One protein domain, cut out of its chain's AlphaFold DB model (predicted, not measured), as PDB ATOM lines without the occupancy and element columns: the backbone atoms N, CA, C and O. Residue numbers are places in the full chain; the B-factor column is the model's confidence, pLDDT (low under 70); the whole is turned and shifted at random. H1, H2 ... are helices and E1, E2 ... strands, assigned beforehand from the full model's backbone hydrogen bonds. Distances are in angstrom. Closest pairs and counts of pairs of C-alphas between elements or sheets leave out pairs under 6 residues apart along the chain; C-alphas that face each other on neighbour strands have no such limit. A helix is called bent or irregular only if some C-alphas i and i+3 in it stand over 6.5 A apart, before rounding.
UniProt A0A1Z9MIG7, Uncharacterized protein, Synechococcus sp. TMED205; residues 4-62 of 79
ATOM      1  N   TYR A   4      37.716 -39.770 -49.304       84.25
ATOM      2  CA  TYR A   4      39.046 -39.353 -48.885       84.25
ATOM      3  C   TYR A   4      39.427 -38.025 -49.538       84.25
ATOM      4  O   TYR A   4      39.135 -37.805 -50.715       84.25
ATOM      5  N   ARG A   5      40.091 -37.142 -48.785       82.81
ATOM      6  CA  ARG A   5      40.635 -35.874 -49.291       82.81
ATOM      7  C   ARG A   5      42.094 -35.700 -48.908       82.81
ATOM      8  O   ARG A   5      42.543 -36.153 -47.863       82.81
ATOM      9  N   CYS A   6      42.837 -35.044 -49.791       86.75
ATOM     10  CA  CYS A   6      44.235 -34.729 -49.557       86.75
ATOM     11  C   CYS A   6      44.330 -33.386 -48.818       86.75
ATOM     12  O   CYS A   6      43.769 -32.418 -49.329       86.75
ATOM     13  N   PRO A   7      45.023 -33.291 -47.670       85.50
ATOM     14  CA  PRO A   7      45.148 -32.028 -46.935       85.50
ATOM     15  C   PRO A   7      46.152 -31.062 -47.582       85.50
ATOM     16  O   PRO A   7      46.022 -29.851 -47.461       85.50
ATOM     17  N   SER A   8      47.156 -31.598 -48.279       85.69
ATOM     18  CA  SER A   8      48.269 -30.848 -48.878       85.69
ATOM     19  C   SER A   8      47.993 -30.381 -50.311       85.69
ATOM     20  O   SER A   8      48.419 -29.303 -50.715       85.69
ATOM     21  N   CYS A   9      47.266 -31.174 -51.102       83.19
ATOM     22  CA  CYS A   9      46.798 -30.752 -52.414       83.19
ATOM     23  C   CYS A   9      45.467 -30.022 -52.259       83.19
ATOM     24  O   CYS A   9      44.412 -30.655 -52.182       83.19
ATOM     25  N   CYS A  10      45.505 -28.692 -52.269       66.31
ATOM     26  CA  CYS A  10      44.293 -27.903 -52.427       66.31
ATOM     27  C   CYS A  10      43.592 -28.278 -53.751       66.31
ATOM     28  O   CYS A  10      44.241 -28.453 -54.783       66.31
ATOM     29  N   CYS A  11      42.259 -28.393 -53.703       65.38
ATOM     30  CA  CYS A  11      41.346 -28.491 -54.858       65.38
ATOM     31  C   CYS A  11      41.145 -29.868 -55.540       65.38
ATOM     32  O   CYS A  11      40.494 -29.928 -56.579       65.38
ATOM     33  N   GLY A  12      41.612 -30.983 -54.967       65.38
ATOM     34  CA  GLY A  12      41.310 -32.323 -55.502       65.38
ATOM     35  C   GLY A  12      39.876 -32.815 -55.191       65.38
ATOM     36  O   GLY A  12      39.377 -32.571 -54.083       65.38
ATOM     37  N   PRO A  13      39.196 -33.528 -56.115       65.94
ATOM     38  CA  PRO A  13      37.903 -34.153 -55.833       65.94
ATOM     39  C   PRO A  13      38.035 -35.211 -54.729       65.94
ATOM     40  O   PRO A  13      39.093 -35.817 -54.550       65.94
ATOM     41  N   ALA A  14      36.957 -35.438 -53.975       69.38
ATOM     42  CA  ALA A  14      36.942 -36.494 -52.968       69.38
ATOM     43  C   ALA A  14      37.057 -37.861 -53.659       69.38
ATOM     44  O   ALA A  14      36.203 -38.221 -54.469       69.38
ATOM     45  N   LEU A  15      38.105 -38.616 -53.336       73.25
ATOM     46  CA  LEU A  15      38.338 -39.936 -53.906       73.25
ATOM     47  C   LEU A  15      37.527 -40.969 -53.124       73.25
ATOM     48  O   LEU A  15      37.613 -41.048 -51.895       73.25
ATOM     49  N   VAL A  16      36.731 -41.760 -53.835       72.81
ATOM     50  CA  VAL A  16      36.056 -42.929 -53.267       72.81
ATOM     51  C   VAL A  16      36.997 -44.111 -53.442       72.81
ATOM     52  O   VAL A  16      37.200 -44.585 -54.556       72.81
ATOM     53  N   LEU A  17      37.608 -44.553 -52.347       75.44
ATOM     54  CA  LEU A  17      38.566 -45.656 -52.348       75.44
ATOM     55  C   LEU A  17      38.041 -46.800 -51.483       75.44
ATOM     56  O   LEU A  17      37.375 -46.569 -50.473       75.44
ATOM     57  N   HIS A  18      38.399 -48.026 -51.859       78.81
ATOM     58  CA  HIS A  18      38.205 -49.236 -51.057       78.81
ATOM     59  C   HIS A  18      39.570 -49.749 -50.582       78.81
ATOM     60  O   HIS A  18      40.055 -50.756 -51.098       78.81
ATOM     61  N   PRO A  19      40.246 -49.035 -49.662       77.12
ATOM     62  CA  PRO A  19      41.525 -49.501 -49.162       77.12
ATOM     63  C   PRO A  19      41.343 -50.826 -48.403       77.12
ATOM     64  O   PRO A  19      40.311 -51.025 -47.748       77.12
ATOM     65  N   PRO A  20      42.334 -51.731 -48.464       81.69
ATOM     66  CA  PRO A  20      42.346 -52.915 -47.619       81.69
ATOM     67  C   PRO A  20      42.273 -52.518 -46.138       81.69
ATOM     68  O   PRO A  20      42.664 -51.415 -45.746       81.69
ATOM     69  N   LYS A  21      41.729 -53.410 -45.303       81.25
ATOM     70  CA  LYS A  21      41.508 -53.132 -43.876       81.25
ATOM     71  C   LYS A  21      42.829 -52.713 -43.214       81.25
ATOM     72  O   LYS A  21      43.807 -53.446 -43.281       81.25
ATOM     73  N   GLY A  22      42.842 -51.534 -42.591       80.69
ATOM     74  CA  GLY A  22      44.018 -50.984 -41.905       80.69
ATOM     75  C   GLY A  22      44.986 -50.182 -42.785       80.69
ATOM     76  O   GLY A  22      45.888 -49.555 -42.242       80.69
ATOM     77  N   ALA A  23      44.799 -50.134 -44.108       82.69
ATOM     78  CA  ALA A  23      45.640 -49.318 -44.978       82.69
ATOM     79  C   ALA A  23      45.143 -47.866 -45.047       82.69
ATOM     80  O   ALA A  23      43.968 -47.600 -45.316       82.69
ATOM     81  N   THR A  24      46.057 -46.916 -44.852       83.06
ATOM     82  CA  THR A  24      45.809 -45.495 -45.099       83.06
ATOM     83  C   THR A  24      46.078 -45.193 -46.574       83.06
ATOM     84  O   THR A  24      47.194 -45.395 -47.056       83.06
ATOM     85  N   PRO A  25      45.071 -44.747 -47.345       86.31
ATOM     86  CA  PRO A  25      45.302 -44.426 -48.742       86.31
ATOM     87  C   PRO A  25      46.236 -43.215 -48.854       86.31
ATOM     88  O   PRO A  25      46.154 -42.267 -48.071       86.31
ATOM     89  N   ILE A  26      47.114 -43.240 -49.854       88.25
ATOM     90  CA  ILE A  26      48.119 -42.202 -50.101       88.25
ATOM     91  C   ILE A  26      47.721 -41.392 -51.338       88.25
ATOM     92  O   ILE A  26      47.238 -41.947 -52.326       88.25
ATOM     93  N   CYS A  27      47.926 -40.074 -51.308       85.56
ATOM     94  CA  CYS A  27      47.708 -39.234 -52.482       85.56
ATOM     95  C   CYS A  27      48.700 -39.587 -53.604       85.56
ATOM     96  O   CYS A  27      49.911 -39.605 -53.388       85.56
ATOM     97  N   SER A  28      48.205 -39.789 -54.827       83.69
ATOM     98  CA  SER A  28      49.041 -40.088 -55.999       83.69
ATOM     99  C   SER A  28      49.997 -38.952 -56.377       83.69
ATOM    100  O   SER A  28      51.031 -39.209 -56.989       83.69
ATOM    101  N   ARG A  29      49.672 -37.707 -56.005       84.88
ATOM    102  CA  ARG A  29      50.418 -36.510 -56.414       84.88
ATOM    103  C   ARG A  29      51.527 -36.130 -55.436       84.88
ATOM    104  O   ARG A  29      52.675 -36.005 -55.832       84.88
ATOM    105  N   CYS A  30      51.183 -35.946 -54.166       88.00
ATOM    106  CA  CYS A  30      52.096 -35.441 -53.129       88.00
ATOM    107  C   CYS A  30      52.513 -36.503 -52.105       88.00
ATOM    108  O   CYS A  30      53.230 -36.187 -51.161       88.00
ATOM    109  N   ARG A  31      52.040 -37.749 -52.256       87.56
ATOM    110  CA  ARG A  31      52.345 -38.879 -51.364       87.56
ATOM    111  C   ARG A  31      51.970 -38.680 -49.889       87.56
ATOM    112  O   ARG A  31      52.346 -39.497 -49.055       87.56
ATOM    113  N   THR A  32      51.176 -37.667 -49.550       89.62
ATOM    114  CA  THR A  32      50.666 -37.500 -48.182       89.62
ATOM    115  C   THR A  32      49.505 -38.459 -47.903       89.62
ATOM    116  O   THR A  32      48.738 -38.764 -48.829       89.62
ATOM    117  N   PRO A  33      49.323 -38.906 -46.646       88.56
ATOM    118  CA  PRO A  33      48.175 -39.719 -46.261       88.56
ATOM    119  C   PRO A  33      46.875 -38.939 -46.476       88.56
ATOM    120  O   PRO A  33      46.770 -37.758 -46.138       88.56
ATOM    121  N   LEU A  34      45.889 -39.597 -47.082       86.88
ATOM    122  CA  LEU A  34      44.573 -39.022 -47.316       86.88
ATOM    123  C   LEU A  34      43.730 -39.083 -46.036       86.88
ATOM    124  O   LEU A  34      43.687 -40.102 -45.346       86.88
ATOM    125  N   GLU A  35      42.994 -38.011 -45.769       85.69
ATOM    126  CA  GLU A  35      42.107 -37.903 -44.619       85.69
ATOM    127  C   GLU A  35      40.696 -38.387 -44.971       85.69
ATOM    128  O   GLU A  35      40.191 -38.142 -46.073       85.69
ATOM    129  N   ARG A  36      40.042 -39.087 -44.041       83.88
ATOM    130  CA  ARG A  36      38.689 -39.611 -44.245       83.88
ATOM    131  C   ARG A  36      37.666 -38.505 -44.018       83.88
ATOM    132  O   ARG A  36      37.543 -37.965 -42.927       83.88
ATOM    133  N   GLN A  37      36.870 -38.227 -45.040       80.00
ATOM    134  CA  GLN A  37      35.828 -37.219 -44.984       80.00
ATOM    135  C   GLN A  37      34.536 -37.813 -44.396       80.00
ATOM    136  O   GLN A  37      34.072 -38.860 -44.871       80.00
ATOM    137  N   PRO A  38      33.927 -37.170 -43.383       76.06
ATOM    138  CA  PRO A  38      32.638 -37.598 -42.857       76.06
ATOM    139  C   PRO A  38      31.551 -37.442 -43.930       76.06
ATOM    140  O   PRO A  38      31.540 -36.470 -44.685       76.06
ATOM    141  N   LEU A  39      30.639 -38.419 -44.009       71.81
ATOM    142  CA  LEU A  39      29.587 -38.468 -45.035       71.81
ATOM    143  C   LEU A  39      28.566 -37.329 -44.873       71.81
ATOM    144  O   LEU A  39      28.003 -36.850 -45.852       71.81
ATOM    145  N   VAL A  40      28.380 -36.879 -43.635       65.88
ATOM    146  CA  VAL A  40      27.529 -35.764 -43.231       65.88
ATOM    147  C   VAL A  40      28.269 -34.977 -42.157       65.88
ATOM    148  O   VAL A  40      28.870 -35.562 -41.254       65.88
ATOM    149  N   ARG A  41      28.255 -33.644 -42.251       70.88
ATOM    150  CA  ARG A  41      28.685 -32.807 -41.124       70.88
ATOM    151  C   ARG A  41      27.704 -33.065 -39.975       70.88
ATOM    152  O   ARG A  41      26.510 -33.095 -40.244       70.88
ATOM    153  N   PRO A  42      28.153 -33.218 -38.721       71.62
ATOM    154  CA  PRO A  42      27.247 -33.468 -37.596       71.62
ATOM    155  C   PRO A  42      26.315 -32.280 -37.297       71.62
ATOM    156  O   PRO A  42      25.315 -32.436 -36.605       71.62
ATOM    157  N   LEU A  43      26.612 -31.097 -37.847       81.62
ATOM    158  CA  LEU A  43      25.930 -29.841 -37.538       81.62
ATOM    159  C   LEU A  43      24.400 -29.859 -37.755       81.62
ATOM    160  O   LEU A  43      23.695 -29.476 -36.826       81.62
ATOM    161  N   PRO A  44      23.841 -30.330 -38.888       80.62
ATOM    162  CA  PRO A  44      22.387 -30.370 -39.073       80.62
ATOM    163  C   PRO A  44      21.688 -31.297 -38.070       80.62
ATOM    164  O   PRO A  44      20.577 -31.018 -37.633       80.62
ATOM    165  N   LEU A  45      22.358 -32.379 -37.670       83.38
ATOM    166  CA  LEU A  45      21.839 -33.355 -36.713       83.38
ATOM    167  C   LEU A  45      21.805 -32.771 -35.292       83.38
ATOM    168  O   LEU A  45      20.824 -32.946 -34.573       83.38
ATOM    169  N   LEU A  46      22.835 -32.006 -34.917       85.88
ATOM    170  CA  LEU A  46      22.882 -31.266 -33.650       85.88
ATOM    171  C   LEU A  46      21.789 -30.190 -33.567       85.88
ATOM    172  O   LEU A  46      21.175 -30.015 -32.514       85.88
ATOM    173  N   ILE A  47      21.508 -29.498 -34.675       87.44
ATOM    174  CA  ILE A  47      20.410 -28.523 -34.747       87.44
ATOM    175  C   ILE A  47      19.066 -29.227 -34.535       87.44
ATOM    176  O   ILE A  47      18.261 -28.784 -33.724       87.44
ATOM    177  N   LEU A  48      18.844 -30.360 -35.206       88.75
ATOM    178  CA  LEU A  48      17.601 -31.117 -35.071       88.75
ATOM    179  C   LEU A  48      17.373 -31.600 -33.630       88.75
ATOM    180  O   LEU A  48      16.274 -31.465 -33.099       88.75
ATOM    181  N   LEU A  49      18.421 -32.118 -32.982       91.06
ATOM    182  CA  LEU A  49      18.357 -32.592 -31.599       91.06
ATOM    183  C   LEU A  49      18.114 -31.453 -30.609       91.06
ATOM    184  O   LEU A  49      17.290 -31.598 -29.709       91.06
ATOM    185  N   SER A  50      18.805 -30.323 -30.770       91.88
ATOM    186  CA  SER A  50      18.657 -29.174 -29.868       91.88
ATOM    187  C   SER A  50      17.271 -28.542 -29.980       91.88
ATOM    188  O   SER A  50      16.568 -28.445 -28.975       91.88
ATOM    189  N   VAL A  51      16.834 -28.192 -31.193       93.00
ATOM    190  CA  VAL A  51      15.515 -27.583 -31.429       93.00
ATOM    191  C   VAL A  51      14.391 -28.550 -31.055       93.00
ATOM    192  O   VAL A  51      13.447 -28.157 -30.374       93.00
ATOM    193  N   GLY A  52      14.510 -29.828 -31.430       90.19
ATOM    194  CA  GLY A  52      13.532 -30.859 -31.082       90.19
ATOM    195  C   GLY A  52      13.396 -31.061 -29.572       90.19
ATOM    196  O   GLY A  52      12.281 -31.119 -29.064       90.19
ATOM    197  N   SER A  53      14.513 -31.093 -28.838       90.00
ATOM    198  CA  SER A  53      14.490 -31.243 -27.375       90.00
ATOM    199  C   SER A  53      13.822 -30.051 -26.695       90.00
ATOM    200  O   SER A  53      12.983 -30.243 -25.819       90.00
ATOM    201  N   VAL A  54      14.138 -28.825 -27.122       89.94
ATOM    202  CA  VAL A  54      13.510 -27.607 -26.583       89.94
ATOM    203  C   VAL A  54      12.004 -27.604 -26.847       89.94
ATOM    204  O   VAL A  54      11.236 -27.343 -25.925       89.94
ATOM    205  N   LEU A  55      11.572 -27.958 -28.063       88.12
ATOM    206  CA  LEU A  55      10.149 -28.054 -28.409       88.12
ATOM    207  C   LEU A  55       9.421 -29.078 -27.530       88.12
ATOM    208  O   LEU A  55       8.380 -28.756 -26.958       88.12
ATOM    209  N   VAL A  56       9.992 -30.273 -27.350       86.62
ATOM    210  CA  VAL A  56       9.406 -31.309 -26.489       86.62
ATOM    211  C   VAL A  56       9.314 -30.816 -25.046       86.62
ATOM    212  O   VAL A  56       8.215 -30.793 -24.499       86.62
ATOM    213  N   LEU A  57      10.410 -30.335 -24.451       83.50
ATOM    214  CA  LEU A  57      10.405 -29.831 -23.072       83.50
ATOM    215  C   LEU A  57       9.425 -28.663 -22.880       83.50
ATOM    216  O   LEU A  57       8.775 -28.589 -21.841       83.50
ATOM    217  N   SER A  58       9.276 -27.786 -23.877       78.25
ATOM    218  CA  SER A  58       8.326 -26.666 -23.829       78.25
ATOM    219  C   SER A  58       6.856 -27.091 -23.933       78.25
ATOM    220  O   SER A  58       5.983 -26.393 -23.427       78.25
ATOM    221  N   SER A  59       6.570 -28.249 -24.534       71.19
ATOM    222  CA  SER A  59       5.204 -28.777 -24.668       71.19
ATOM    223  C   SER A  59       4.711 -29.535 -23.427       71.19
ATOM    224  O   SER A  59       3.509 -29.613 -23.181       71.19
ATOM    225  N   VAL A  60       5.624 -30.056 -22.601       63.69
ATOM    226  CA  VAL A  60       5.296 -30.811 -21.381       63.69
ATOM    227  C   VAL A  60       4.561 -29.987 -20.306       63.69
ATOM    228  O   VAL A  60       3.596 -30.517 -19.753       63.69
ATOM    229  N   PRO A  61       4.889 -28.710 -20.004       58.41
ATOM    230  CA  PRO A  61       4.125 -27.954 -19.007       58.41
ATOM    231  C   PRO A  61       2.665 -27.700 -19.418       58.41
ATOM    232  O   PRO A  61       1.821 -27.549 -18.538       58.41
ATOM    233  N   MET A  62       2.339 -27.726 -20.717       53.91
ATOM    234  CA  MET A  62       0.959 -27.594 -21.214       53.91
ATOM    235  C   MET A  62       0.106 -28.857 -21.017       53.91
ATOM    236  O   MET A  62      -1.113 -28.748 -20.938       53.91
TER     237      MET A  62
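Overview. This is residues 4 to 62 of the 79 residues of an uncharacterized protein of Synechococcus sp. TMED205 (UniProt A0A1Z9MIG7). Little regular structure is here: residues 4 to 34 wind as a head of loops with the short strand E1, and the helix H1 sticks out from it as a long arm that makes the length. The printed part has 59 residues, with one named strand and then one named helix; the class is mostly helix, though named elements hold only 23 residues. It is extended, with a radius of gyration of the C-alphas of 19.5 A, spanning 61 by 27 by 14 A.

Arrangement. Start at residues 4 to 5, which pair antiparallel with residues 35 to 36 of E1, residues 35 to 37; E1 pairs with no named strand. Residues 18 to 23 stand free. A tight link of 5 residues leads to H1, residues 43 to 62, which is apart from E1. Residues 39 to 62 stand free. In H1, 14 of 16 O i to N i+4 pairs are within hydrogen-bond range.

Along the chain. Find C-alpha 35 at (42.107, -37.903, -44.619), where E1 begins its 6.3 A. H1 runs 29.9 A from C-alpha 43 at (25.930, -29.841, -37.538) to C-alpha 62 at (0.959, -27.594, -21.214); it is irregular, but only just: C-alphas 58 and 61 are 6.52 A apart.

Size, cuts and confidence. The C-alphas farthest apart, of Arg 29 and Met 62, are 61.4 A apart. The printed part has no cut. Look for pLDDT under 70 at residues 10 to 14, 40 and 60 to 62.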